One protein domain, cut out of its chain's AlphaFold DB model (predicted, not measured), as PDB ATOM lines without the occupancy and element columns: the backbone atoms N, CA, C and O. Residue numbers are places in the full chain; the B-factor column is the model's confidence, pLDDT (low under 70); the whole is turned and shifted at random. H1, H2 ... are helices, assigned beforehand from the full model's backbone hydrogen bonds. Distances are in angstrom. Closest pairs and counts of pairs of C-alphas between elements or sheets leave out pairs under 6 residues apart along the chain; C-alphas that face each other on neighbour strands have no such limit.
ATOM      1  N   ILE A   2      20.704 -15.787  -8.284       85.19
ATOM      2  CA  ILE A   2      21.243 -14.771  -7.367       85.19
ATOM      3  C   ILE A   2      22.159 -15.419  -6.319       85.19
ATOM      4  O   ILE A   2      22.080 -16.629  -6.088       85.19
ATOM      5  N   ALA A   3      23.030 -14.635  -5.687       86.44
ATOM      6  CA  ALA A   3      23.936 -15.160  -4.666       86.44
ATOM      7  C   ALA A   3      23.190 -15.554  -3.374       86.44
ATOM      8  O   ALA A   3      22.096 -15.065  -3.092       86.44
ATOM      9  N   GLN A   4      23.803 -16.389  -2.520       89.38
ATOM     10  CA  GLN A   4      23.211 -16.769  -1.224       89.38
ATOM     11  C   GLN A   4      22.875 -15.558  -0.352       89.38
ATOM     12  O   GLN A   4      21.789 -15.498   0.220       89.38
ATOM     13  N   ALA A   5      23.779 -14.579  -0.300       89.00
ATOM     14  CA  ALA A   5      23.577 -13.346   0.450       89.00
ATOM     15  C   ALA A   5      22.436 -12.478  -0.110       89.00
ATOM     16  O   ALA A   5      21.894 -11.658   0.619       89.00
ATOM     17  N   GLU A   6      22.061 -12.642  -1.380       91.00
ATOM     18  CA  GLU A   6      20.929 -11.937  -1.993       91.00
ATOM     19  C   GLU A   6      19.610 -12.692  -1.791       91.00
ATOM     20  O   GLU A   6      18.557 -12.069  -1.687       91.00
ATOM     21  N   MET A   7      19.658 -14.024  -1.695       93.19
ATOM     22  CA  MET A   7      18.474 -14.850  -1.462       93.19
ATOM     23  C   MET A   7      18.046 -14.872   0.005       93.19
ATOM     24  O   MET A   7      16.850 -14.783   0.284       93.19
ATOM     25  N   PHE A   8      19.000 -14.977   0.935       95.19
ATOM     26  CA  PHE A   8      18.721 -15.199   2.352       95.19
ATOM     27  C   PHE A   8      19.087 -14.007   3.249       95.19
ATOM     28  O   PHE A   8      20.021 -13.245   2.993       95.19
ATOM     29  N   HIS A   9      18.352 -13.861   4.346       95.12
ATOM     30  CA  HIS A   9      18.709 -13.023   5.482       95.12
ATOM     31  C   HIS A   9      19.908 -13.646   6.212       95.12
ATOM     32  O   HIS A   9      19.799 -14.692   6.853       95.12
ATOM     33  N   SER A  10      21.074 -13.014   6.069       88.62
ATOM     34  CA  SER A  10      22.355 -13.497   6.604       88.62
ATOM     35  C   SER A  10      22.418 -13.487   8.130       88.62
ATOM     36  O   SER A  10      23.230 -14.188   8.707       88.62
ATOM     37  N   ASP A  11      21.575 -12.686   8.773       91.56
ATOM     38  CA  ASP A  11      21.455 -12.545  10.222       91.56
ATOM     39  C   ASP A  11      20.657 -13.678  10.886       91.56
ATOM     40  O   ASP A  11      20.735 -13.848  12.100       91.56
ATOM     41  N   VAL A  12      19.892 -14.451  10.109       94.56
ATOM     42  CA  VAL A  12      18.996 -15.496  10.634       94.56
ATOM     43  C   VAL A  12      19.410 -16.896  10.180       94.56
ATOM     44  O   VAL A  12      19.168 -17.870  10.893       94.56
ATOM     45  N   LEU A  13      20.006 -17.024   8.995       95.38
ATOM     46  CA  LEU A  13      20.412 -18.316   8.447       95.38
ATOM     47  C   LEU A  13      21.616 -18.892   9.211       95.38
ATOM     48  O   LEU A  13      22.531 -18.160   9.575       95.38
ATOM     49  N   HIS A  14      21.635 -20.206   9.434       94.38
ATOM     50  CA  HIS A  14      22.785 -20.871  10.044       94.38
ATOM     51  C   HIS A  14      24.067 -20.741   9.202       94.38
ATOM     52  O   HIS A  14      24.026 -20.553   7.985       94.38
ATOM     53  N   GLU A  15      25.219 -20.991   9.830       91.88
ATOM     54  CA  GLU A  15      26.543 -20.856   9.192       91.88
ATOM     55  C   GLU A  15      27.249 -22.200   8.923       91.88
ATOM     56  O   GLU A  15      28.344 -22.237   8.373       91.88
ATOM     57  N   GLN A  16      26.621 -23.326   9.280       89.94
ATOM     58  CA  GLN A  16      27.234 -24.663   9.206       89.94
ATOM     59  C   GLN A  16      27.606 -25.126   7.784       89.94
ATOM     60  O   GLN A  16      28.558 -25.886   7.620       89.94
ATOM     61  N   TYR A  17      26.853 -24.710   6.762       90.56
ATOM     62  CA  TYR A  17      27.108 -25.026   5.353       90.56
ATOM     63  C   TYR A  17      26.395 -24.039   4.424       90.56
ATOM     64  O   TYR A  17      25.476 -23.326   4.835       90.56
ATOM     65  N   LYS A  18      26.809 -24.015   3.152       89.50
ATOM     66  CA  LYS A  18      26.174 -23.216   2.098       89.50
ATOM     67  C   LYS A  18      24.987 -23.970   1.490       89.50
ATOM     68  O   LYS A  18      25.084 -25.148   1.165       89.50
ATOM     69  N   TYR A  19      23.877 -23.268   1.296       88.56
ATOM     70  CA  TYR A  19      22.703 -23.747   0.561       88.56
ATOM     71  C   TYR A  19      22.854 -23.595  -0.946       88.56
ATOM     72  O   TYR A  19      22.215 -24.323  -1.705       88.56
ATOM     73  N   MET A  20      23.633 -22.601  -1.372       86.50
ATOM     74  CA  MET A  20      23.843 -22.291  -2.777       86.50
ATOM     75  C   MET A  20      25.331 -22.151  -3.048       86.50
ATOM     76  O   MET A  20      25.997 -21.261  -2.516       86.50
ATOM     77  N   GLU A  21      25.826 -23.041  -3.897       79.56
ATOM     78  CA  GLU A  21      27.178 -23.006  -4.431       79.56
ATOM     79  C   GLU A  21      27.126 -22.654  -5.910       79.56
ATOM     80  O   GLU A  21      26.194 -23.017  -6.639       79.56
ATOM     81  N   ARG A  22      28.130 -21.905  -6.345       71.62
ATOM     82  CA  ARG A  22      28.255 -21.494  -7.732       71.62
ATOM     83  C   ARG A  22      28.912 -22.598  -8.542       71.62
ATOM     84  O   ARG A  22      29.870 -23.225  -8.109       71.62
ATOM     85  N   TRP A  23      28.397 -22.806  -9.748       67.19
ATOM     86  CA  TRP A  23      28.968 -23.758 -10.700       67.19
ATOM     87  C   TRP A  23      30.363 -23.332 -11.195       67.19
ATOM     88  O   TRP A  23      31.127 -24.179 -11.644       67.19
ATOM     89  N   ASP A  24      30.675 -22.036 -11.102       63.44
ATOM     90  CA  ASP A  24      31.919 -21.366 -11.498       63.44
ATOM     91  C   ASP A  24      32.824 -21.000 -10.301       63.44
ATOM     92  O   ASP A  24      33.792 -20.259 -10.463       63.44
ATOM     93  N   ASP A  25      32.536 -21.514  -9.097       63.00
ATOM     94  CA  ASP A  25      33.308 -21.241  -7.867       63.00
ATOM     95  C   ASP A  25      34.620 -22.058  -7.784       63.00
ATOM     96  O   ASP A  25      35.270 -22.121  -6.744       63.00
ATOM     97  N   ASP A  26      35.047 -22.693  -8.884       61.69
ATOM     98  CA  ASP A  26      36.324 -23.418  -8.982       61.69
ATOM     99  C   ASP A  26      37.543 -22.477  -9.105       61.69
ATOM    100  O   ASP A  26      38.679 -22.926  -9.288       61.69
ATOM    101  N   GLY A  27      37.307 -21.164  -9.011       52.31
ATOM    102  CA  GLY A  27      38.313 -20.111  -9.102       52.31
ATOM    103  C   GLY A  27      38.851 -19.884 -10.515       52.31
ATOM    104  O   GLY A  27      39.750 -19.061 -10.690       52.31
ATOM    105  N   LYS A  28      38.330 -20.591 -11.529       56.69
ATOM    106  CA  LYS A  28      38.781 -20.450 -12.922       56.69
ATOM    107  C   LYS A  28      37.960 -19.446 -13.718       56.69
ATOM    108  O   LYS A  28      38.420 -19.009 -14.773       56.69
ATOM    109  N   GLY A  29      36.801 -19.046 -13.188       53.41
ATOM    110  CA  GLY A  29      35.879 -18.119 -13.834       53.41
ATOM    111  C   GLY A  29      35.366 -18.644 -15.178       53.41
ATOM    112  O   GLY A  29      35.770 -19.695 -15.679       53.41
ATOM    113  N   MET A  30      34.459 -17.899 -15.805       55.22
ATOM    114  CA  MET A  30      34.085 -18.194 -17.187       55.22
ATOM    115  C   MET A  30      35.255 -17.841 -18.126       55.22
ATOM    116  O   MET A  30      35.807 -16.742 -17.994       55.22
ATOM    117  N   PRO A  31      35.610 -18.687 -19.115       53.25
ATOM    118  CA  PRO A  31      36.605 -18.330 -20.122       53.25
ATOM    119  C   PRO A  31      36.196 -17.032 -20.834       53.25
ATOM    120  O   PRO A  31      35.181 -16.998 -21.524       53.25
ATOM    121  N   GLU A 113      -1.411   0.618  -9.957       87.81
ATOM    122  CA  GLU A 113      -2.668   1.216  -9.483       87.81
ATOM    123  C   GLU A 113      -3.493   0.276  -8.600       87.81
ATOM    124  O   GLU A 113      -4.333   0.729  -7.817       87.81
ATOM    125  N   LEU A 114      -3.278  -1.036  -8.725       88.00
ATOM    126  CA  LEU A 114      -3.955  -2.030  -7.905       88.00
ATOM    127  C   LEU A 114      -3.352  -2.115  -6.495       88.00
ATOM    128  O   LEU A 114      -4.021  -2.640  -5.607       88.00
ATOM    129  N   ALA A 115      -2.173  -1.529  -6.244       88.00
ATOM    130  CA  ALA A 115      -1.556  -1.474  -4.914       88.00
ATOM    131  C   ALA A 115      -2.431  -0.786  -3.853       88.00
ATOM    132  O   ALA A 115      -2.286  -1.062  -2.669       88.00
ATOM    133  N   LYS A 116      -3.406   0.037  -4.265       91.88
ATOM    134  CA  LYS A 116      -4.409   0.634  -3.364       91.88
ATOM    135  C   LYS A 116      -5.380  -0.377  -2.738       91.88
ATOM    136  O   LYS A 116      -6.052  -0.056  -1.763       91.88
ATOM    137  N   TYR A 117      -5.519  -1.566  -3.324       92.69
ATOM    138  CA  TYR A 117      -6.353  -2.639  -2.784       92.69
ATOM    139  C   TYR A 117      -5.518  -3.554  -1.888       92.69
ATOM    140  O   TYR A 117      -4.345  -3.787  -2.171       92.69
ATOM    141  N   SER A 118      -6.130  -4.125  -0.848       94.12
ATOM    142  CA  SER A 118      -5.455  -5.102   0.012       94.12
ATOM    143  C   SER A 118      -5.021  -6.348  -0.767       94.12
ATOM    144  O   SER A 118      -5.667  -6.739  -1.749       94.12
ATOM    145  N   ALA A 119      -3.960  -7.008  -0.295       93.50
ATOM    146  CA  ALA A 119      -3.461  -8.259  -0.862       93.50
ATOM    147  C   ALA A 119      -4.556  -9.335  -0.956       93.50
ATOM    148  O   ALA A 119      -4.671 -10.012  -1.974       93.50
ATOM    149  N   GLN A 120      -5.447  -9.427   0.038       91.75
ATOM    150  CA  GLN A 120      -6.573 -10.368   0.031       91.75
ATOM    151  C   GLN A 120      -7.604 -10.036  -1.052       91.75
ATOM    152  O   GLN A 120      -8.199 -10.940  -1.626       91.75
ATOM    153  N   LYS A 121      -7.826  -8.760  -1.386       92.69
ATOM    154  CA  LYS A 121      -8.740  -8.405  -2.481       92.69
ATOM    155  C   LYS A 121      -8.108  -8.664  -3.851       92.69
ATOM    156  O   LYS A 121      -8.809  -9.064  -4.774       92.69
ATOM    157  N   ARG A 122      -6.794  -8.447  -3.975       93.44
ATOM    158  CA  ARG A 122      -6.021  -8.716  -5.201       93.44
ATOM    159  C   ARG A 122      -5.654 -10.179  -5.405       93.44
ATOM    160  O   ARG A 122      -5.344 -10.555  -6.529       93.44
ATOM    161  N   GLN A 123      -5.668 -10.972  -4.337       92.69
ATOM    162  CA  GLN A 123      -5.185 -12.352  -4.305       92.69
ATOM    163  C   GLN A 123      -3.693 -12.488  -4.677       92.69
ATOM    164  O   GLN A 123      -3.288 -13.504  -5.234       92.69
ATOM    165  N   CYS A 124      -2.868 -11.478  -4.372       94.75
ATOM    166  CA  CYS A 124      -1.413 -11.523  -4.550       94.75
ATOM    167  C   CYS A 124      -0.695 -10.582  -3.572       94.75
ATOM    168  O   CYS A 124      -1.298  -9.609  -3.113       94.75
ATOM    169  N   TYR A 125       0.591 -10.836  -3.314       95.31
ATOM    170  CA  TYR A 125       1.462  -9.946  -2.538       95.31
ATOM    171  C   TYR A 125       2.482  -9.215  -3.405       95.31
ATOM    172  O   TYR A 125       3.110  -9.808  -4.284       95.31
ATOM    173  N   PHE A 126       2.687  -7.934  -3.120       92.38
ATOM    174  CA  PHE A 126       3.915  -7.231  -3.474       92.38
ATOM    175  C   PHE A 126       5.027  -7.565  -2.472       92.38
ATOM    176  O   PHE A 126       4.753  -7.900  -1.321       92.38
ATOM    177  N   ASP A 127       6.283  -7.406  -2.889       88.19
ATOM    178  CA  ASP A 127       7.467  -7.833  -2.128       88.19
ATOM    179  C   ASP A 127       7.530  -7.295  -0.688       88.19
ATOM    180  O   ASP A 127       8.064  -7.950   0.201       88.19
ATOM    181  N   HIS A 128       6.970  -6.108  -0.442       89.69
ATOM    182  CA  HIS A 128       6.975  -5.444   0.864       89.69
ATOM    183  C   HIS A 128       5.767  -5.792   1.752       89.69
ATOM    184  O   HIS A 128       5.741  -5.391   2.913       89.69
ATOM    185  N   GLU A 129       4.758  -6.493   1.229       92.81
ATOM    186  CA  GLU A 129       3.507  -6.774   1.951       92.81
ATOM    187  C   GLU A 129       3.598  -8.008   2.850       92.81
ATOM    188  O   GLU A 129       2.886  -8.092   3.849       92.81
ATOM    189  N   HIS A 130       4.464  -8.962   2.504       92.75
ATOM    190  CA  HIS A 130       4.623 -10.211   3.240       92.75
ATOM    191  C   HIS A 130       6.106 -10.561   3.364       92.75
ATOM    192  O   HIS A 130       6.714 -11.136   2.463       92.75
ATOM    193  N   ARG A 131       6.711 -10.181   4.491       93.31
ATOM    194  CA  ARG A 131       8.135 -10.419   4.733       93.31
ATOM    195  C   ARG A 131       8.369 -11.850   5.210       93.31
ATOM    196  O   ARG A 131       7.754 -12.291   6.176       93.31
ATOM    197  N   LEU A 132       9.301 -12.532   4.556       95.44
ATOM    198  CA  LEU A 132       9.749 -13.875   4.914       95.44
ATOM    199  C   LEU A 132      10.867 -13.812   5.967       95.44
ATOM    200  O   LEU A 132      11.571 -12.806   6.083       95.44
ATOM    201  N   ARG A 133      11.008 -14.864   6.780       95.25
ATOM    202  CA  ARG A 133      11.982 -14.895   7.885       95.25
ATOM    203  C   ARG A 133      13.400 -15.141   7.384       95.25
ATOM    204  O   ARG A 133      14.341 -14.511   7.858       95.25
ATOM    205  N   PHE A 134      13.550 -16.093   6.475       96.38
ATOM    206  CA  PHE A 134      14.827 -16.551   5.946       96.38
ATOM    207  C   PHE A 134      15.104 -15.967   4.569       96.38
ATOM    208  O   PHE A 134      16.258 -15.678   4.280       96.38
ATOM    209  N   PHE A 135      14.089 -15.770   3.728       96.12
ATOM    210  CA  PHE A 135      14.265 -15.213   2.383       96.12
ATOM    211  C   PHE A 135      14.121 -13.688   2.349       96.12
ATOM    212  O   PHE A 135      13.243 -13.128   2.995       96.12
ATOM    213  N   ARG A 136      14.949 -13.007   1.547       94.88
ATOM    214  CA  ARG A 136      14.899 -11.537   1.396       94.88
ATOM    215  C   ARG A 136      13.773 -11.053   0.489       94.88
ATOM    216  O   ARG A 136      13.264  -9.954   0.685       94.88
ATOM    217  N   LEU A 137      13.428 -11.848  -0.521       93.94
ATOM    218  CA  LEU A 137      12.410 -11.525  -1.516       93.94
ATOM    219  C   LEU A 137      11.229 -12.476  -1.374       93.94
ATOM    220  O   LEU A 137      11.407 -13.696  -1.290       93.94
ATOM    221  N   TYR A 138      10.026 -11.905  -1.373       94.75
ATOM    222  CA  TYR A 138       8.806 -12.688  -1.347       94.75
ATOM    223  C   TYR A 138       8.555 -13.342  -2.705       94.75
ATOM    224  O   TYR A 138       8.467 -12.686  -3.737       94.75
ATOM    225  N   ASN A 139       8.351 -14.651  -2.687       94.44
ATOM    226  CA  ASN A 139       7.625 -15.357  -3.728       94.44
ATOM    227  C   ASN A 139       6.907 -16.546  -3.089       94.44
ATOM    228  O   ASN A 139       7.215 -16.964  -1.968       94.44
ATOM    229  N   GLN A 140       5.933 -17.087  -3.814       94.00
ATOM    230  CA  GLN A 140       5.097 -18.161  -3.298       94.00
ATOM    231  C   GLN A 140       5.917 -19.404  -2.934       94.00
ATOM    232  O   GLN A 140       5.686 -19.996  -1.885       94.00
ATOM    233  N   ASP A 141       6.897 -19.782  -3.757       94.06
ATOM    234  CA  ASP A 141       7.694 -20.990  -3.541       94.06
ATOM    235  C   ASP A 141       8.546 -20.914  -2.265       94.06
ATOM    236  O   ASP A 141       8.591 -21.882  -1.503       94.06
ATOM    237  N   ASN A 142       9.171 -19.762  -2.014       95.56
ATOM    238  CA  ASN A 142       9.962 -19.490  -0.818       95.56
ATOM    239  C   ASN A 142       9.074 -19.446   0.440       95.56
ATOM    240  O   ASN A 142       9.408 -20.075   1.443       95.56
ATOM    241  N   CYS A 143       7.910 -18.786   0.373       95.25
ATOM    242  CA  CYS A 143       6.929 -18.770   1.468       95.25
ATOM    243  C   CYS A 143       6.467 -20.186   1.837       95.25
ATOM    244  O   CYS A 143       6.460 -20.580   3.005       95.25
ATOM    245  N   GLU A 144       6.129 -20.995   0.831       93.56
ATOM    246  CA  GLU A 144       5.719 -22.379   1.044       93.56
ATOM    247  C   GLU A 144       6.823 -23.231   1.669       93.56
ATOM    248  O   GLU A 144       6.520 -24.134   2.452       93.56
ATOM    249  N   LEU A 145       8.086 -22.962   1.331       94.94
ATOM    250  CA  LEU A 145       9.224 -23.650   1.926       94.94
ATOM    251  C   LEU A 145       9.411 -23.261   3.398       94.94
ATOM    252  O   LEU A 145       9.647 -24.150   4.216       94.94
ATOM    253  N   GLU A 146       9.248 -21.990   3.773       95.19
ATOM    254  CA  GLU A 146       9.265 -21.582   5.188       95.19
ATOM    255  C   GLU A 146       8.109 -22.208   5.974       95.19
ATOM    256  O   GLU A 146       8.330 -22.775   7.045       95.19
ATOM    257  N   CYS A 147       6.900 -22.192   5.407       94.00
ATOM    258  CA  CYS A 147       5.730 -22.869   5.971       94.00
ATOM    259  C   CYS A 147       5.999 -24.368   6.181       94.00
ATOM    260  O   CYS A 147       5.769 -24.898   7.268       94.00
ATOM    261  N   LEU A 148       6.541 -25.060   5.172       94.00
ATOM    262  CA  LEU A 148       6.898 -26.475   5.284       94.00
ATOM    263  C   LEU A 148       7.974 -26.708   6.348       94.00
ATOM    264  O   LEU A 148       7.915 -27.699   7.077       94.00
ATOM    265  N   THR A 149       8.953 -25.814   6.441       95.56
ATOM    266  CA  THR A 149      10.041 -25.920   7.416       95.56
ATOM    267  C   THR A 149       9.511 -25.787   8.836       95.56
ATOM    268  O   THR A 149       9.824 -26.615   9.690       95.56
ATOM    269  N   ASN A 150       8.642 -24.807   9.074       94.62
ATOM    270  CA  ASN A 150       8.006 -24.602  10.366       94.62
ATOM    271  C   ASN A 150       7.073 -25.777  10.726       94.62
ATOM    272  O   ASN A 150       7.131 -26.289  11.844       94.62
ATOM    273  N   TYR A 151       6.305 -26.295   9.759       93.81
ATOM    274  CA  TYR A 151       5.470 -27.485   9.958       93.81
ATOM    275  C   TYR A 151       6.308 -28.701  10.358       93.81
ATOM    276  O   TYR A 151       5.976 -29.439  11.286       93.81
ATOM    277  N   THR A 152       7.423 -28.895   9.654       95.44
ATOM    278  CA  THR A 152       8.351 -29.999   9.898       95.44
ATOM    279  C   THR A 152       8.976 -29.875  11.282       95.44
ATOM    280  O   THR A 152       8.974 -30.851  12.028       95.44
ATOM    281  N   LEU A 153       9.421 -28.677  11.671       96.19
ATOM    282  CA  LEU A 153       9.976 -28.428  12.999       96.19
ATOM    283  C   LEU A 153       8.950 -28.702  14.104       96.19
ATOM    284  O   LEU A 153       9.267 -29.405  15.060       96.19
ATOM    285  N   GLN A 154       7.714 -28.215  13.962       93.94
ATOM    286  CA  GLN A 154       6.655 -28.457  14.944       93.94
ATOM    287  C   GLN A 154       6.318 -29.948  15.060       93.94
ATOM    288  O   GLN A 154       6.066 -30.444  16.158       93.94
ATOM    289  N   ARG A 155       6.293 -30.673  13.934       93.44
ATOM    290  CA  ARG A 155       5.864 -32.074  13.924       93.44
ATOM    291  C   ARG A 155       6.963 -33.058  14.312       93.44
ATOM    292  O   ARG A 155       6.658 -34.056  14.965       93.44
ATOM    293  N   CYS A 156       8.196 -32.798  13.891       96.69
ATOM    294  CA  CYS A 156       9.335 -33.702  14.038       96.69
ATOM    295  C   CYS A 156      10.332 -33.260  15.121       96.69
ATOM    296  O   CYS A 156      11.164 -34.064  15.526       96.69
ATOM    297  N   GLY A 157      10.294 -32.003  15.580       97.44
ATOM    298  CA  GLY A 157      11.294 -31.442  16.502       97.44
ATOM    299  C   GLY A 157      12.663 -31.175  15.859       97.44
ATOM    300  O   GLY A 157      13.619 -30.827  16.550       97.44
ATOM    301  N   CYS A 158      12.770 -31.346  14.542       97.81
ATOM    302  CA  CYS A 158      13.958 -31.104  13.733       97.81
ATOM    303  C   CYS A 158      13.543 -30.757  12.295       97.81
ATOM    304  O   CYS A 158      12.400 -31.002  11.905       97.81
ATOM    305  N   VAL A 159      14.461 -30.205  11.501       97.31
ATOM    306  CA  VAL A 159      14.235 -29.867  10.083       97.31
ATOM    307  C   VAL A 159      15.111 -30.704   9.154       97.31
ATOM    308  O   VAL A 159      16.150 -31.227   9.556       97.31
ATOM    309  N   HIS A 160      14.706 -30.840   7.892       95.12
ATOM    310  CA  HIS A 160      15.576 -31.434   6.876       95.12
ATOM    311  C   HIS A 160      16.757 -30.497   6.578       95.12
ATOM    312  O   HIS A 160      16.573 -29.286   6.556       95.12
ATOM    313  N   PHE A 161      17.947 -31.028   6.287       92.69
ATOM    314  CA  PHE A 161      19.138 -30.194   6.056       92.69
ATOM    315  C   PHE A 161      18.956 -29.196   4.889       92.69
ATOM    316  O   PHE A 161      19.473 -28.088   4.901       92.69
ATOM    317  N   SER A 162      18.172 -29.531   3.866       92.31
ATOM    318  CA  SER A 162      17.925 -28.593   2.758       92.31
ATOM    319  C   SER A 162      16.929 -27.469   3.094       92.31
ATOM    320  O   SER A 162      16.648 -26.642   2.232       92.31
ATOM    321  N   MET A 163      16.313 -27.474   4.280       95.06
ATOM    322  CA  MET A 163      15.338 -26.462   4.697       95.06
ATOM    323  C   MET A 163      16.039 -25.296   5.401       95.06
ATOM    324  O   MET A 163      16.907 -25.558   6.231       95.06
ATOM    325  N   PRO A 164      15.650 -24.035   5.141       95.69
ATOM    326  CA  PRO A 164      16.275 -22.876   5.772       95.69
ATOM    327  C   PRO A 164      16.018 -22.842   7.283       95.69
ATOM    328  O   PRO A 164      14.876 -22.919   7.725       95.69
ATOM    329  N   HIS A 165      17.072 -22.709   8.088       96.50
ATOM    330  CA  HIS A 165      16.955 -22.711   9.547       96.50
ATOM    331  C   HIS A 165      18.063 -21.909  10.239       96.50
ATOM    332  O   HIS A 165      19.046 -21.517   9.606       96.50
ATOM    333  N   THR A 166      17.879 -21.643  11.536       96.75
ATOM    334  CA  THR A 166      18.855 -20.936  12.386       96.75
ATOM    335  C   THR A 166      19.866 -21.900  13.004       96.75
ATOM    336  O   THR A 166      19.620 -23.104  13.042       96.75
ATOM    337  N   ASN A 167      20.970 -21.386  13.555       95.38
ATOM    338  CA  ASN A 167      22.007 -22.206  14.198       95.38
ATOM    339  C   ASN A 167      21.485 -23.062  15.370       95.38
ATOM    340  O   ASN A 167      22.009 -24.143  15.628       95.38
ATOM    341  N   GLU A 168      20.447 -22.604  16.070       95.00
ATOM    342  CA  GLU A 168      19.847 -23.295  17.219       95.00
ATOM    343  C   GLU A 168      18.873 -24.400  16.789       95.00
ATOM    344  O   GLU A 168      18.471 -25.239  17.598       95.00
ATOM    345  N   THR A 169      18.454 -24.396  15.524       97.00
ATOM    346  CA  THR A 169      17.463 -25.342  15.020       97.00
ATOM    347  C   THR A 169      18.128 -26.678  14.709       97.00
ATOM    348  O   THR A 169      19.041 -26.764  13.893       97.00
ATOM    349  N   ARG A 170      17.643 -27.762  15.324       96.69
ATOM    350  CA  ARG A 170      18.199 -29.097  15.093       96.69
ATOM    351  C   ARG A 170      17.891 -29.598  13.677       96.69
ATOM    352  O   ARG A 170      16.732 -29.656  13.269       96.69
ATOM    353  N   VAL A 171      18.916 -30.092  12.989       97.19
ATOM    354  CA  VAL A 171      18.770 -30.859  11.744       97.19
ATOM    355  C   VAL A 171      18.488 -32.331  12.062       97.19
ATOM    356  O   VAL A 171      19.113 -32.920  12.948       97.19
ATOM    357  N   CYS A 172      17.520 -32.928  11.365       97.25
ATOM    358  CA  CYS A 172      17.173 -34.338  11.527       97.25
ATOM    359  C   CYS A 172      18.334 -35.237  11.090       97.25
ATOM    360  O   CYS A 172      18.953 -35.015  10.047       97.25
ATOM    361  N   ARG A 173      18.599 -36.291  11.866       95.62
ATOM    362  CA  ARG A 173      19.588 -37.314  11.503       95.62
ATOM    363  C   ARG A 173      19.044 -38.227  10.407       95.62
ATOM    364  O   ARG A 173      17.844 -38.252  10.139       95.62
ATOM    365  N   LEU A 174      19.923 -39.036   9.816       91.62
ATOM    366  CA  LEU A 174      19.546 -39.991   8.770       91.62
ATOM    367  C   LEU A 174      18.437 -40.958   9.226       91.62
ATOM    368  O   LEU A 174      17.499 -41.210   8.476       91.62
ATOM    369  N   GLU A 175      18.501 -41.438  10.469       94.44
ATOM    370  CA  GLU A 175      17.486 -42.318  11.076       94.44
ATOM    371  C   GLU A 175      16.107 -41.640  11.199       94.44
ATOM    372  O   GLU A 175      15.073 -42.296  11.114       94.44
ATOM    373  N   GLU A 176      16.087 -40.311  11.337       96.06
ATOM    374  CA  GLU A 176      14.884 -39.484  11.501       96.06
ATOM    375  C   GLU A 176      14.348 -38.964  10.154       96.06
ATOM    376  O   GLU A 176      13.296 -38.320  10.108       96.06
ATOM    377  N   ALA A 177      15.041 -39.241   9.041       91.88
ATOM    378  CA  ALA A 177      14.748 -38.675   7.721       91.88
ATOM    379  C   ALA A 177      13.337 -39.012   7.205       91.88
ATOM    380  O   ALA A 177      12.776 -38.272   6.393       91.88
ATOM    381  N   HIS A 178      12.728 -40.091   7.708       94.75
ATOM    382  CA  HIS A 178      11.344 -40.429   7.385       94.75
ATOM    383  C   HIS A 178      10.357 -39.344   7.850       94.75
ATOM    384  O   HIS A 178       9.308 -39.173   7.234       94.75
ATOM    385  N   CYS A 179      10.649 -38.613   8.936       96.69
ATOM    386  CA  CYS A 179       9.690 -37.680   9.525       96.69
ATOM    387  C   CYS A 179       9.523 -36.433   8.652       96.69
ATOM    388  O   CYS A 179       8.389 -36.179   8.245       96.69
ATOM    389  N   PRO A 180      10.594 -35.720   8.244       95.50
ATOM    390  CA  PRO A 180      10.471 -34.631   7.275       95.50
ATOM    391  C   PRO A 180       9.830 -35.056   5.950       95.50
ATOM    392  O   PRO A 180       9.019 -34.315   5.391       95.50
ATOM    393  N   ALA A 181      10.143 -36.262   5.457       92.62
ATOM    394  CA  ALA A 181       9.533 -36.795   4.241       92.62
ATOM    395  C   ALA A 181       8.010 -36.975   4.393       92.62
ATOM    396  O   ALA A 181       7.242 -36.534   3.534       92.62
ATOM    397  N   ASN A 182       7.566 -37.553   5.514       94.25
ATOM    398  CA  ASN A 182       6.148 -37.723   5.824       94.25
ATOM    399  C   ASN A 182       5.457 -36.380   6.080       94.25
ATOM    400  O   ASN A 182       4.359 -36.161   5.577       94.25
ATOM    401  N   ALA A 183       6.095 -35.458   6.811       93.31
ATOM    402  CA  ALA A 183       5.568 -34.122   7.082       93.31
ATOM    403  C   ALA A 183       5.276 -33.372   5.775       93.31
ATOM    404  O   ALA A 183       4.182 -32.839   5.590       93.31
ATOM    405  N   ARG A 184       6.209 -33.428   4.817       90.94
ATOM    406  CA  ARG A 184       6.004 -32.894   3.469       90.94
ATOM    407  C   ARG A 184       4.792 -33.533   2.782       90.94
ATOM    408  O   ARG A 184       3.932 -32.810   2.287       90.94
ATOM    409  N   GLY A 185       4.687 -34.865   2.793       89.00
ATOM    410  CA  GLY A 185       3.545 -35.589   2.216       89.00
ATOM    411  C   GLY A 185       2.195 -35.207   2.839       89.00
ATOM    412  O   GLY A 185       1.243 -34.917   2.116       89.00
ATOM    413  N   HIS A 186       2.120 -35.136   4.171       87.88
ATOM    414  CA  HIS A 186       0.909 -34.741   4.892       87.88
ATOM    415  C   HIS A 186       0.478 -33.311   4.563       87.88
ATOM    416  O   HIS A 186      -0.705 -33.081   4.308       87.88
ATOM    417  N   LEU A 187       1.422 -32.368   4.515       84.62
ATOM    418  CA  LEU A 187       1.130 -30.976   4.179       84.62
ATOM    419  C   LEU A 187       0.568 -30.845   2.752       84.62
ATOM    420  O   LEU A 187      -0.377 -30.091   2.532       84.62
ATOM    421  N   PHE A 188       1.096 -31.612   1.791       81.75
ATOM    422  CA  PHE A 188       0.578 -31.628   0.417       81.75
ATOM    423  C   PHE A 188      -0.838 -32.198   0.311       81.75
ATOM    424  O   PHE A 188      -1.683 -31.582  -0.335       81.75
ATOM    425  N   ILE A 189      -1.110 -33.340   0.950       80.50
ATOM    426  CA  ILE A 189      -2.447 -33.958   0.938       80.50
ATOM    427  C   ILE A 189      -3.473 -32.998   1.544       80.50
ATOM    428  O   ILE A 189      -4.540 -32.773   0.978       80.50
ATOM    429  N   ARG A 190      -3.130 -32.367   2.667       76.56
ATOM    430  CA  ARG A 190      -4.010 -31.401   3.321       76.56
ATOM    431  C   ARG A 190      -4.269 -30.160   2.449       76.56
ATOM    432  O   ARG A 190      -5.401 -29.694   2.388       76.56
ATOM    433  N   LYS A 191      -3.278 -29.669   1.680       74.19
ATOM    434  CA  LYS A 191      -3.472 -28.534   0.745       74.19
ATOM    435  C   LYS A 191      -4.531 -28.833  -0.316       74.19
ATOM    436  O   LYS A 191      -5.205 -27.912  -0.775       74.19
ATOM    437  N   GLN A 192      -4.675 -30.101  -0.696       72.94
ATOM    438  CA  GLN A 192      -5.679 -30.557  -1.654       72.94
ATOM    439  C   GLN A 192      -7.085 -30.649  -1.033       72.94
ATOM    440  O   GLN A 192      -8.074 -30.401  -1.722       72.94
ATOM    441  N   HIS A 193      -7.183 -30.955   0.262       66.38
ATOM    442  CA  HIS A 193      -8.439 -31.119   0.996       66.38
ATOM    443  C   HIS A 193      -8.675 -29.942   1.961       66.38
ATOM    444  O   HIS A 193      -8.583 -30.098   3.173       66.38
ATOM    445  N   ARG A 194      -9.023 -28.759   1.430       60.31
ATOM    446  CA  ARG A 194      -9.300 -27.505   2.182       60.31
ATOM    447  C   ARG A 194     -10.501 -27.547   3.163       60.31
ATOM    448  O   ARG A 194     -10.994 -26.492   3.552       60.31
ATOM    449  N   ASN A 195     -11.011 -28.721   3.532       55.81
ATOM    450  CA  ASN A 195     -12.301 -28.854   4.214       55.81
ATOM    451  C   ASN A 195     -12.226 -28.935   5.747       55.81
ATOM    452  O   ASN A 195     -13.266 -28.756   6.374       55.81
ATOM    453  N   ASP A 196     -11.056 -29.155   6.356       54.75
ATOM    454  CA  ASP A 196     -10.957 -29.260   7.818       54.75
ATOM    455  C   ASP A 196     -10.579 -27.926   8.479       54.75
ATOM    456  O   ASP A 196      -9.591 -27.269   8.149       54.75
ATOM    457  N   THR A 197     -11.410 -27.524   9.441       52.72
ATOM    458  CA  THR A 197     -11.418 -26.233  10.145       52.72
ATOM    459  C   THR A 197     -10.388 -26.103  11.277       52.72
ATOM    460  O   THR A 197     -10.453 -25.145  12.038       52.72
ATOM    461  N   GLU A 198      -9.410 -27.008  11.381       54.91
ATOM    462  CA  GLU A 198      -8.331 -26.967  12.390       54.91
ATOM    463  C   GLU A 198      -6.935 -27.188  11.782       54.91
ATOM    464  O   GLU A 198      -6.087 -27.897  12.328       54.91
ATOM    465  N   ASP A 199      -6.671 -26.621  10.606       60.50
ATOM    466  CA  ASP A 199      -5.458 -26.980   9.881       60.50
ATOM    467  C   ASP A 199      -4.368 -25.909   9.957       60.50
ATOM    468  O   ASP A 199      -4.581 -24.742   9.632       60.50
ATOM    469  N   TYR A 200      -3.153 -26.341  10.300       62.81
ATOM    470  CA  TYR A 200      -1.906 -25.574  10.179       62.81
ATOM    471  C   TYR A 200      -1.781 -24.887   8.804       62.81
ATOM    472  O   TYR A 200      -1.168 -23.836   8.662       62.81
ATOM    473  N   LEU A 201      -2.431 -25.443   7.780       59.62
ATOM    474  CA  LEU A 201      -2.535 -24.847   6.454       59.62
ATOM    475  C   LEU A 201      -3.261 -23.508   6.375       59.62
ATOM    476  O   LEU A 201      -2.929 -22.728   5.488       59.62
ATOM    477  N   GLN A 202      -4.207 -23.216   7.269       58.25
ATOM    478  CA  GLN A 202      -4.802 -21.878   7.342       58.25
ATOM    479  C   GLN A 202      -3.785 -20.830   7.814       58.25
ATOM    480  O   GLN A 202      -3.965 -19.649   7.539       58.25
ATOM    481  N   GLN A 203      -2.702 -21.249   8.482       70.75
ATOM    482  CA  GLN A 203      -1.626 -20.354   8.920       70.75
ATOM    483  C   GLN A 203      -0.626 -20.044   7.796       70.75
ATOM    484  O   GLN A 203       0.120 -19.073   7.895       70.75
ATOM    485  N   CYS A 204      -0.604 -20.837   6.720       84.75
ATOM    486  CA  CYS A 204       0.305 -20.623   5.599       84.75
ATOM    487  C   CYS A 204      -0.320 -19.699   4.546       84.75
ATOM    488  O   CYS A 204      -0.808 -20.151   3.506       84.75
ATOM    489  N   ASP A 205      -0.284 -18.396   4.821       89.00
ATOM    490  CA  ASP A 205      -0.771 -17.332   3.932       89.00
ATOM    491  C   ASP A 205       0.238 -17.029   2.807       89.00
ATOM    492  O   ASP A 205       0.905 -16.000   2.793       89.00
ATOM    493  N   CYS A 206       0.400 -17.975   1.875       92.38
ATOM    494  CA  CYS A 206       1.339 -17.876   0.751       92.38
ATOM    495  C   CYS A 206       0.618 -17.582  -0.578       92.38
ATOM    496  O   CYS A 206       0.582 -18.424  -1.486       92.38
ATOM    497  N   LEU A 207       0.018 -16.392  -0.702       93.81
ATOM    498  CA  LEU A 207      -0.556 -15.911  -1.968       93.81
ATOM    499  C   LEU A 207       0.528 -15.770  -3.059       93.81
ATOM    500  O   LEU A 207       1.704 -15.572  -2.748       93.81
ATOM    501  N   PRO A 208       0.186 -15.858  -4.355       94.31
ATOM    502  CA  PRO A 208       1.160 -15.623  -5.418       94.31
ATOM    503  C   PRO A 208       1.760 -14.210  -5.344       94.31
ATOM    504  O   PRO A 208       1.131 -13.275  -4.852       94.31
ATOM    505  N   ALA A 209       2.975 -14.042  -5.863       94.94
ATOM    506  CA  ALA A 209       3.556 -12.714  -6.032       94.94
ATOM    507  C   ALA A 209       2.804 -11.941  -7.130       94.94
ATOM    508  O   ALA A 209       2.409 -12.510  -8.152       94.94
ATOM    509  N   CYS A 210       2.613 -10.637  -6.934       94.44
ATOM    510  CA  CYS A 210       1.940  -9.776  -7.907       94.44
ATOM    511  C   CYS A 210       2.766  -9.568  -9.186       94.44
ATOM    512  O   CYS A 210       2.197  -9.233 -10.228       94.44
TER     513      CYS A 210
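What this domain is: This is residues 2 to 31 and 113 to 210 of the 265 residues of an uncharacterized protein of Anopheles farauti (UniProt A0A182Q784). There is little regular structure: two longer helices, H4 and H5, pack steeply on each other among long loops, and residues 23 to 31 stick out. Of 128 printed residues, 48 are in six named helices, H1 to H6 in chain order, with no named strand: all helix. The whole is only just loose, close to compact; radius of gyration of the C-alphas 17.1 A, spans 51 by 46 by 26 A.

How they stand to each other: H4, residues 140 to 156, touches H5, residues 178 to 192, at a steep tilt of 54 degrees, opposite ways; the closest C-alphas, of Thr 152 and Ala 183, are 5.7 A apart. In both, every O i to N i+4 pair is within hydrogen-bond range. H5, with residues 187 to 191 alone, only just touches H6, residues 200 to 203, with 3 pairs of C-alphas within 8 A, the closest Lys 191 and Leu 201, 6.9 A. H1, residues 4 to 7, H2, residues 113 to 116, and H3, residues 119 to 122, touch no helix.

Where its parts are: H4, 23.7 A long, begins at C-alpha 140 (5.097, -18.161, -3.298); H5, 21.7 A, ends at C-alpha 192 (-5.679, -30.557, -1.654).

The domain as a whole: Residues 32 to 112 are cut out, a 45.1 A gap between C-alphas 31 and 113. Links H3 to H4 and H4 to H5 are long. Residues 23 to 31 and 193 to 202 include 19 with pLDDT under 70.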